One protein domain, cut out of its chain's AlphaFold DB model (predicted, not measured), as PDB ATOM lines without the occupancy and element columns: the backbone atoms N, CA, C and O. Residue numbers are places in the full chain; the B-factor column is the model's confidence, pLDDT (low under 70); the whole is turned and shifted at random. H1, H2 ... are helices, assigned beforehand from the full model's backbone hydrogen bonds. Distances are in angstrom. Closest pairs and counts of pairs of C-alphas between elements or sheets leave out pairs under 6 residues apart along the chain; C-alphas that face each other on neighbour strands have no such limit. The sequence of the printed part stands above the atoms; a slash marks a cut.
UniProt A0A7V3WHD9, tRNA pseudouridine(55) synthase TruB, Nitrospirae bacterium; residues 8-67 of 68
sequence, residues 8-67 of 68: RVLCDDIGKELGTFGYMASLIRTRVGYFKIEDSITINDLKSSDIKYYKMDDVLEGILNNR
ATOM      1  N   ARG A   8     156.678 133.575 138.417       97.62
ATOM      2  CA  ARG A   8     158.068 133.457 137.942       97.62
ATOM      3  C   ARG A   8     159.101 133.623 139.058       97.62
ATOM      4  O   ARG A   8     160.080 132.892 139.061       97.62
ATOM      5  N   VAL A   9     158.867 134.559 139.978       97.75
ATOM      6  CA  VAL A   9     159.738 134.775 141.145       97.75
ATOM      7  C   VAL A   9     159.614 133.591 142.094       97.75
ATOM      8  O   VAL A   9     160.622 133.061 142.526       97.75
ATOM      9  N   LEU A  10     158.396 133.081 142.301       97.88
ATOM     10  CA  LEU A  10     158.193 131.868 143.091       97.88
ATOM     11  C   LEU A  10     158.980 130.664 142.535       97.88
ATOM     12  O   LEU A  10     159.568 129.920 143.308       97.88
ATOM     13  N   CYS A  11     159.014 130.461 141.213       98.25
ATOM     14  CA  CYS A  11     159.826 129.396 140.611       98.25
ATOM     15  C   CYS A  11     161.333 129.586 140.855       98.25
ATOM     16  O   CYS A  11     162.024 128.603 141.111       98.25
ATOM     17  N   ASP A  12     161.827 130.822 140.773       98.44
ATOM     18  CA  ASP A  12     163.225 131.166 141.063       98.44
ATOM     19  C   ASP A  12     163.568 130.926 142.544       98.44
ATOM     20  O   ASP A  12     164.557 130.260 142.849       98.44
ATOM     21  N   ASP A  13     162.699 131.365 143.458       98.38
ATOM     22  CA  ASP A  13     162.849 131.166 144.903       98.38
ATOM     23  C   ASP A  13     162.857 129.675 145.277       98.38
ATOM     24  O   ASP A  13     163.704 129.240 146.053       98.38
ATOM     25  N   ILE A  14     161.978 128.866 144.673       98.38
ATOM     26  CA  ILE A  14     161.980 127.403 144.850       98.38
ATOM     27  C   ILE A  14     163.304 126.794 144.372       98.38
ATOM     28  O   ILE A  14     163.849 125.914 145.033       98.38
ATOM     29  N   GLY A  15     163.833 127.253 143.234       98.44
ATOM     30  CA  GLY A  15     165.135 126.808 142.736       98.44
ATOM     31  C   GLY A  15     166.254 127.087 143.737       98.44
ATOM     32  O   GLY A  15     167.003 126.173 144.089       98.44
ATOM     33  N   LYS A  16     166.315 128.326 144.244       98.38
ATOM     34  CA  LYS A  16     167.298 128.758 145.248       98.38
ATOM     35  C   LYS A  16     167.225 127.924 146.522       98.38
ATOM     36  O   LYS A  16     168.266 127.486 147.003       98.38
ATOM     37  N   GLU A  17     166.020 127.670 147.031       98.62
ATOM     38  CA  GLU A  17     165.811 126.869 148.245       98.62
ATOM     39  C   GLU A  17     166.297 125.421 148.070       98.62
ATOM     40  O   GLU A  17     166.834 124.814 148.991       98.62
ATOM     41  N   LEU A  18     166.186 124.873 146.857       98.62
ATOM     42  CA  LEU A  18     166.695 123.543 146.513       98.62
ATOM     43  C   LEU A  18     168.198 123.522 146.173       98.62
ATOM     44  O   LEU A  18     168.726 122.470 145.811       98.62
ATOM     45  N   GLY A  19     168.899 124.658 146.259       98.56
ATOM     46  CA  GLY A  19     170.318 124.769 145.907       98.56
ATOM     47  C   GLY A  19     170.596 124.664 144.403       98.56
ATOM     48  O   GLY A  19     171.686 124.259 143.999       98.56
ATOM     49  N   THR A  20     169.615 124.994 143.559       98.31
ATOM     50  CA  THR A  20     169.715 124.927 142.094       98.31
ATOM     51  C   THR A  20     169.018 126.119 141.420       98.31
ATOM     52  O   THR A  20     168.779 127.150 142.044       98.31
ATOM     53  N   PHE A  21     168.720 126.011 140.123       97.44
ATOM     54  CA  PHE A  21     167.960 127.004 139.367       97.44
ATOM     55  C   PHE A  21     166.540 126.513 139.101       97.44
ATOM     56  O   PHE A  21     166.323 125.363 138.722       97.44
ATOM     57  N   GLY A  22     165.571 127.413 139.241       97.81
ATOM     58  CA  GLY A  22     164.181 127.172 138.885       97.81
ATOM     59  C   GLY A  22     163.715 128.216 137.882       97.81
ATOM     60  O   GLY A  22     163.976 129.404 138.038       97.81
ATOM     61  N   TYR A  23     163.023 127.784 136.833       97.75
ATOM     62  CA  TYR A  23     162.389 128.690 135.884       97.75
ATOM     63  C   TYR A  23     161.010 128.165 135.501       97.75
ATOM     64  O   TYR A  23     160.725 126.968 135.544       97.75
ATOM     65  N   MET A  24     160.133 129.084 135.120       97.94
ATOM     66  CA  MET A  24     158.770 128.757 134.726       97.94
ATOM     67  C   MET A  24     158.733 128.376 133.243       97.94
ATOM     68  O   MET A  24     158.775 129.253 132.383       97.94
ATOM     69  N   ALA A  25     158.643 127.080 132.940       97.94
ATOM     70  CA  ALA A  25     158.591 126.587 131.560       97.94
ATOM     71  C   ALA A  25     157.233 126.838 130.877       97.94
ATOM     72  O   ALA A  25     157.170 127.108 129.681       97.94
ATOM     73  N   SER A  26     156.134 126.760 131.631       98.00
ATOM     74  CA  SER A  26     154.785 127.055 131.144       98.00
ATOM     75  C   SER A  26     153.911 127.593 132.275       98.00
ATOM     76  O   SER A  26     154.187 127.358 133.452       98.00
ATOM     77  N   LEU A  27     152.870 128.347 131.921       97.38
ATOM     78  CA  LEU A  27     151.891 128.855 132.875       97.38
ATOM     79  C   LEU A  27     150.528 128.993 132.206       97.38
ATOM     80  O   LEU A  27     150.395 129.687 131.201       97.38
ATOM     81  N   ILE A  28     149.510 128.390 132.815       97.44
ATOM     82  CA  ILE A  28     148.114 128.547 132.413       97.44
ATOM     83  C   ILE A  28     147.346 129.090 133.611       97.44
ATOM     84  O   ILE A  28     147.331 128.493 134.688       97.44
ATOM     85  N   ARG A  29     146.699 130.243 133.434       96.88
ATOM     86  CA  ARG A  29     145.815 130.806 134.453       96.88
ATOM     87  C   ARG A  29     144.417 130.231 134.269       96.88
ATOM     88  O   ARG A  29     143.723 130.608 133.336       96.88
ATOM     89  N   THR A  30     144.004 129.362 135.184       96.94
ATOM     90  CA  THR A  30     142.716 128.654 135.099       96.94
ATOM     91  C   THR A  30     141.528 129.445 135.649       96.94
ATOM     92  O   THR A  30     140.384 129.087 135.389       96.94
ATOM     93  N   ARG A  31     141.765 130.514 136.426       94.12
ATOM     94  CA  ARG A  31     140.696 131.304 137.057       94.12
ATOM     95  C   ARG A  31     141.122 132.736 137.381       94.12
ATOM     96  O   ARG A  31     142.263 132.969 137.789       94.12
ATOM     97  N   VAL A  32     140.185 133.678 137.273       92.38
ATOM     98  CA  VAL A  32     140.276 135.051 137.794       92.38
ATOM     99  C   VAL A  32     138.954 135.411 138.464       92.38
ATOM    100  O   VAL A  32     137.970 135.709 137.792       92.38
ATOM    101  N   GLY A  33     138.931 135.401 139.799       89.38
ATOM    102  CA  GLY A  33     137.698 135.639 140.550       89.38
ATOM    103  C   GLY A  33     136.596 134.666 140.123       89.38
ATOM    104  O   GLY A  33     136.782 133.451 140.217       89.38
ATOM    105  N   TYR A  34     135.484 135.219 139.637       90.00
ATOM    106  CA  TYR A  34     134.323 134.478 139.139       90.00
ATOM    107  C   TYR A  34     134.577 133.726 137.817       90.00
ATOM    108  O   TYR A  34     133.975 132.684 137.585       90.00
ATOM    109  N   PHE A  35     135.488 134.209 136.969       91.62
ATOM    110  CA  PHE A  35     135.696 133.671 135.621       91.62
ATOM    111  C   PHE A  35     136.681 132.507 135.613       91.62
ATOM    112  O   PHE A  35     137.788 132.633 136.152       91.62
ATOM    113  N   LYS A  36     136.321 131.403 134.956       93.75
ATOM    114  CA  LYS A  36     137.203 130.247 134.772       93.75
ATOM    115  C   LYS A  36     137.697 130.138 133.330       93.75
ATOM    116  O   LYS A  36     137.205 130.815 132.435       93.75
ATOM    117  N   ILE A  37     138.702 129.300 133.101       96.12
ATOM    118  CA  ILE A  37     139.252 129.076 131.759       96.12
ATOM    119  C   ILE A  37     138.259 128.363 130.839       96.12
ATOM    120  O   ILE A  37     138.277 128.606 129.638       96.12
ATOM    121  N   GLU A  38     137.348 127.557 131.384       94.00
ATOM    122  CA  GLU A  38     136.295 126.907 130.596       94.00
ATOM    123  C   GLU A  38     135.281 127.920 130.035       94.00
ATOM    124  O   GLU A  38     134.615 127.638 129.046       94.00
ATOM    125  N   ASP A  39     135.190 129.111 130.641       91.25
ATOM    126  CA  ASP A  39     134.391 130.236 130.142       91.25
ATOM    127  C   ASP A  39     135.137 131.082 129.093       91.25
ATOM    128  O   ASP A  39     134.566 132.016 128.527       91.25
ATOM    129  N   SER A  40     136.430 130.820 128.871       92.19
ATOM    130  CA  SER A  40     137.253 131.620 127.966       92.19
ATOM    131  C   SER A  40     137.053 131.219 126.507       92.19
ATOM    132  O   SER A  40     136.801 130.062 126.184       92.19
ATOM    133  N   ILE A  41     137.207 132.200 125.623       91.44
ATOM    134  CA  ILE A  41     137.159 132.021 124.172       91.44
ATOM    135  C   ILE A  41     138.500 132.428 123.573       91.44
ATOM    136  O   ILE A  41     139.204 133.287 124.118       91.44
ATOM    137  N   THR A  42     138.875 131.815 122.455       91.50
ATOM    138  CA  THR A  42     140.109 132.181 121.758       91.50
ATOM    139  C   THR A  42     139.917 133.455 120.937       91.50
ATOM    140  O   THR A  42     138.805 133.872 120.615       91.50
ATOM    141  N   ILE A  43     141.027 134.074 120.528       90.19
ATOM    142  CA  ILE A  43     140.989 135.242 119.632       90.19
ATOM    143  C   ILE A  43     140.352 134.891 118.276       90.19
ATOM    144  O   ILE A  43     139.758 135.752 117.632       90.19
ATOM    145  N   ASN A  44     140.459 133.637 117.835       89.38
ATOM    146  CA  ASN A  44     139.824 133.199 116.597       89.38
ATOM    147  C   ASN A  44     138.300 133.113 116.749       89.38
ATOM    148  O   ASN A  44     137.590 133.542 115.842       89.38
ATOM    149  N   ASP A  45     137.810 132.658 117.903       87.50
ATOM    150  CA  ASP A  45     136.372 132.554 118.187       87.50
ATOM    151  C   ASP A  45     135.702 133.931 118.242       87.50
ATOM    152  O   ASP A  45     134.555 134.072 117.825       87.50
ATOM    153  N   LEU A  46     136.433 134.979 118.649       85.94
ATOM    154  CA  LEU A  46     135.944 136.368 118.631       85.94
ATOM    155  C   LEU A  46     135.533 136.866 117.237       85.94
ATOM    156  O   LEU A  46     134.814 137.854 117.134       85.94
ATOM    157  N   LYS A  47     136.013 136.232 116.161       83.19
ATOM    158  CA  LYS A  47     135.618 136.582 114.787       83.19
ATOM    159  C   LYS A  47     134.286 135.952 114.379       83.19
ATOM    160  O   LYS A  47     133.740 136.328 113.346       83.19
ATOM    161  N   SER A  48     133.793 134.983 115.148       79.19
ATOM    162  CA  SER A  48     132.481 134.373 114.945       79.19
ATOM    163  C   SER A  48     131.381 135.227 115.585       79.19
ATOM    164  O   SER A  48     131.638 136.016 116.491       79.19
ATOM    165  N   SER A  49     130.143 135.093 115.106       73.44
ATOM    166  CA  SER A  49     128.991 135.815 115.667       73.44
ATOM    167  C   SER A  49     128.416 135.163 116.934       73.44
ATOM    168  O   SER A  49     127.608 135.788 117.615       73.44
ATOM    169  N   ASP A  50     128.856 133.950 117.279       80.44
ATOM    170  CA  ASP A  50     128.343 133.166 118.407       80.44
ATOM    171  C   ASP A  50     129.186 133.387 119.670       80.44
ATOM    172  O   ASP A  50     129.857 132.491 120.183       80.44
ATOM    173  N   ILE A  51     129.162 134.618 120.184       85.44
ATOM    174  CA  ILE A  51     129.848 134.978 121.428       85.44
ATOM    175  C   ILE A  51     128.854 134.925 122.590       85.44
ATOM    176  O   ILE A  51     127.800 135.562 122.570       85.44
ATOM    177  N   LYS A  52     129.216 134.199 123.652       84.25
ATOM    178  CA  LYS A  52     128.472 134.216 124.913       84.25
ATOM    179  C   LYS A  52     128.686 135.555 125.616       84.25
ATOM    180  O   LYS A  52     129.788 135.864 126.066       84.25
ATOM    181  N   TYR A  53     127.614 136.325 125.757       86.50
ATOM    182  CA  TYR A  53     127.609 137.535 126.572       86.50
ATOM    183  C   TYR A  53     127.170 137.222 127.997       86.50
ATOM    184  O   TYR A  53     126.285 136.397 128.228       86.50
ATOM    185  N   TYR A  54     127.769 137.929 128.947       89.25
ATOM    186  CA  TYR A  54     127.338 137.919 130.336       89.25
ATOM    187  C   TYR A  54     126.597 139.221 130.619       89.25
ATOM    188  O   TYR A  54     127.094 140.300 130.283       89.25
ATOM    189  N   LYS A  55     125.417 139.141 131.239       93.12
ATOM    190  CA  LYS A  55     124.777 140.344 131.769       93.12
ATOM    191  C   LYS A  55     125.603 140.855 132.941       93.12
ATOM    192  O   LYS A  55     126.120 140.067 133.730       93.12
ATOM    193  N   MET A  56     125.721 142.174 133.045       93.75
ATOM    194  CA  MET A  56     126.525 142.790 134.097       93.75
ATOM    195  C   MET A  56     126.028 142.385 135.490       93.75
ATOM    196  O   MET A  56     126.847 142.053 136.336       93.75
ATOM    197  N   ASP A  57     124.712 142.339 135.706       94.44
ATOM    198  CA  ASP A  57     124.127 141.978 137.004       94.44
ATOM    199  C   ASP A  57     124.525 140.557 137.432       94.44
ATOM    200  O   ASP A  57     125.066 140.381 138.524       94.44
ATOM    201  N   ASP A  58     124.405 139.575 136.532       90.75
ATOM    202  CA  ASP A  58     124.816 138.184 136.780       90.75
ATOM    203  C   ASP A  58     126.313 138.089 137.142       90.75
ATOM    204  O   ASP A  58     126.728 137.304 137.998       90.75
ATOM    205  N   VAL A  59     127.150 138.910 136.494       92.31
ATOM    206  CA  VAL A  59     128.590 138.985 136.784       92.31
ATOM    207  C   VAL A  59     128.839 139.600 138.155       92.31
ATOM    208  O   VAL A  59     129.667 139.089 138.909       92.31
ATOM    209  N   LEU A  60     128.154 140.694 138.485       92.94
ATOM    210  CA  LEU A  60     128.315 141.384 139.761       92.94
ATOM    211  C   LEU A  60     127.888 140.487 140.923       92.94
ATOM    212  O   LEU A  60     128.643 140.360 141.887       92.94
ATOM    213  N   GLU A  61     126.748 139.806 140.809       91.44
ATOM    214  CA  GLU A  61     126.310 138.803 141.782       91.44
ATOM    215  C   GLU A  61     127.339 137.676 141.917       91.44
ATOM    216  O   GLU A  61     127.760 137.340 143.027       91.44
ATOM    217  N   GLY A  62     127.823 137.141 140.793       86.88
ATOM    218  CA  GLY A  62     128.850 136.102 140.773       86.88
ATOM    219  C   GLY A  62     130.152 136.514 141.470       86.88
ATOM    220  O   GLY A  62     130.736 135.721 142.216       86.88
ATOM    221  N   ILE A  63     130.596 137.760 141.273       88.62
ATOM    222  CA  ILE A  63     131.780 138.332 141.929       88.62
ATOM    223  C   ILE A  63     131.538 138.534 143.430       88.62
ATOM    224  O   ILE A  63     132.423 138.221 144.227       88.62
ATOM    225  N   LEU A  64     130.369 139.048 143.828       88.44
ATOM    226  CA  LEU A  64     130.027 139.280 145.234       88.44
ATOM    227  C   LEU A  64     129.938 137.965 146.019       88.44
ATOM    228  O   LEU A  64     130.491 137.878 147.114       88.44
ATOM    229  N   ASN A  65     129.336 136.933 145.427       82.62
ATOM    230  CA  ASN A  65     129.161 135.613 146.040       82.62
ATOM    231  C   ASN A  65     130.464 134.792 146.117       82.62
ATOM    232  O   ASN A  65     130.554 133.860 146.910       82.62
ATOM    233  N   ASN A  66     131.486 135.135 145.321       70.50
ATOM    234  CA  ASN A  66     132.813 134.499 145.341       70.50
ATOM    235  C   ASN A  66     133.892 135.352 146.034       70.50
ATOM    236  O   ASN A  66     135.086 135.149 145.790       70.50
ATOM    237  N   ARG A  67     133.504 136.306 146.893       62.22
ATOM    238  CA  ARG A  67     134.451 137.010 147.770       62.22
ATOM    239  C   ARG A  67     135.007 136.051 148.833       62.22
ATOM    240  O   ARG A  67     134.387 135.848 149.872       62.22
TER     241      ARG A  67
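This is residues 8 to 67 of the 68 residues of the protein "tRNA pseudouridine(55) synthase TruB" of Nitrospirae bacterium (UniProt A0A7V3WHD9). This is an open model with little regular structure: two short helices, H1 and H2, sit far from each other, joined by a long winding stretch, residues 18 to 55. Within that stretch residues 42 to 50 stick out as a free loop. The printed part has 60 residues with two named helices, H1 then H2, and no named strand; the class is all helix, though under half of the residues are in named elements. It is extended, with a radius of gyration of the C-alphas of 17.9 A, and flat, spanning 50 by 32 by 13 A.

Begin at H1, residues 8 to 17; it is apart from H2, residues 56 to 65. In both helices each O i to N i+4 pair is within hydrogen-bond range. Between them, look at residues 31 to 32, which pair antiparallel with residues 35 to 36.

Find C-alpha 8 at (158.068, 133.457, 137.942); from there H1 runs 14.5 A to C-alpha 17. H2 runs 14.2 A from C-alpha 56 to C-alpha 65 at (129.161, 135.613, 146.040).

The C-alphas farthest apart, those of Gly 19 and Ser 49, are 52.4 A apart. The link from H1 to H2 is long, 38 residues. The printed part has no cut, and residue 67 alone has pLDDT under 70.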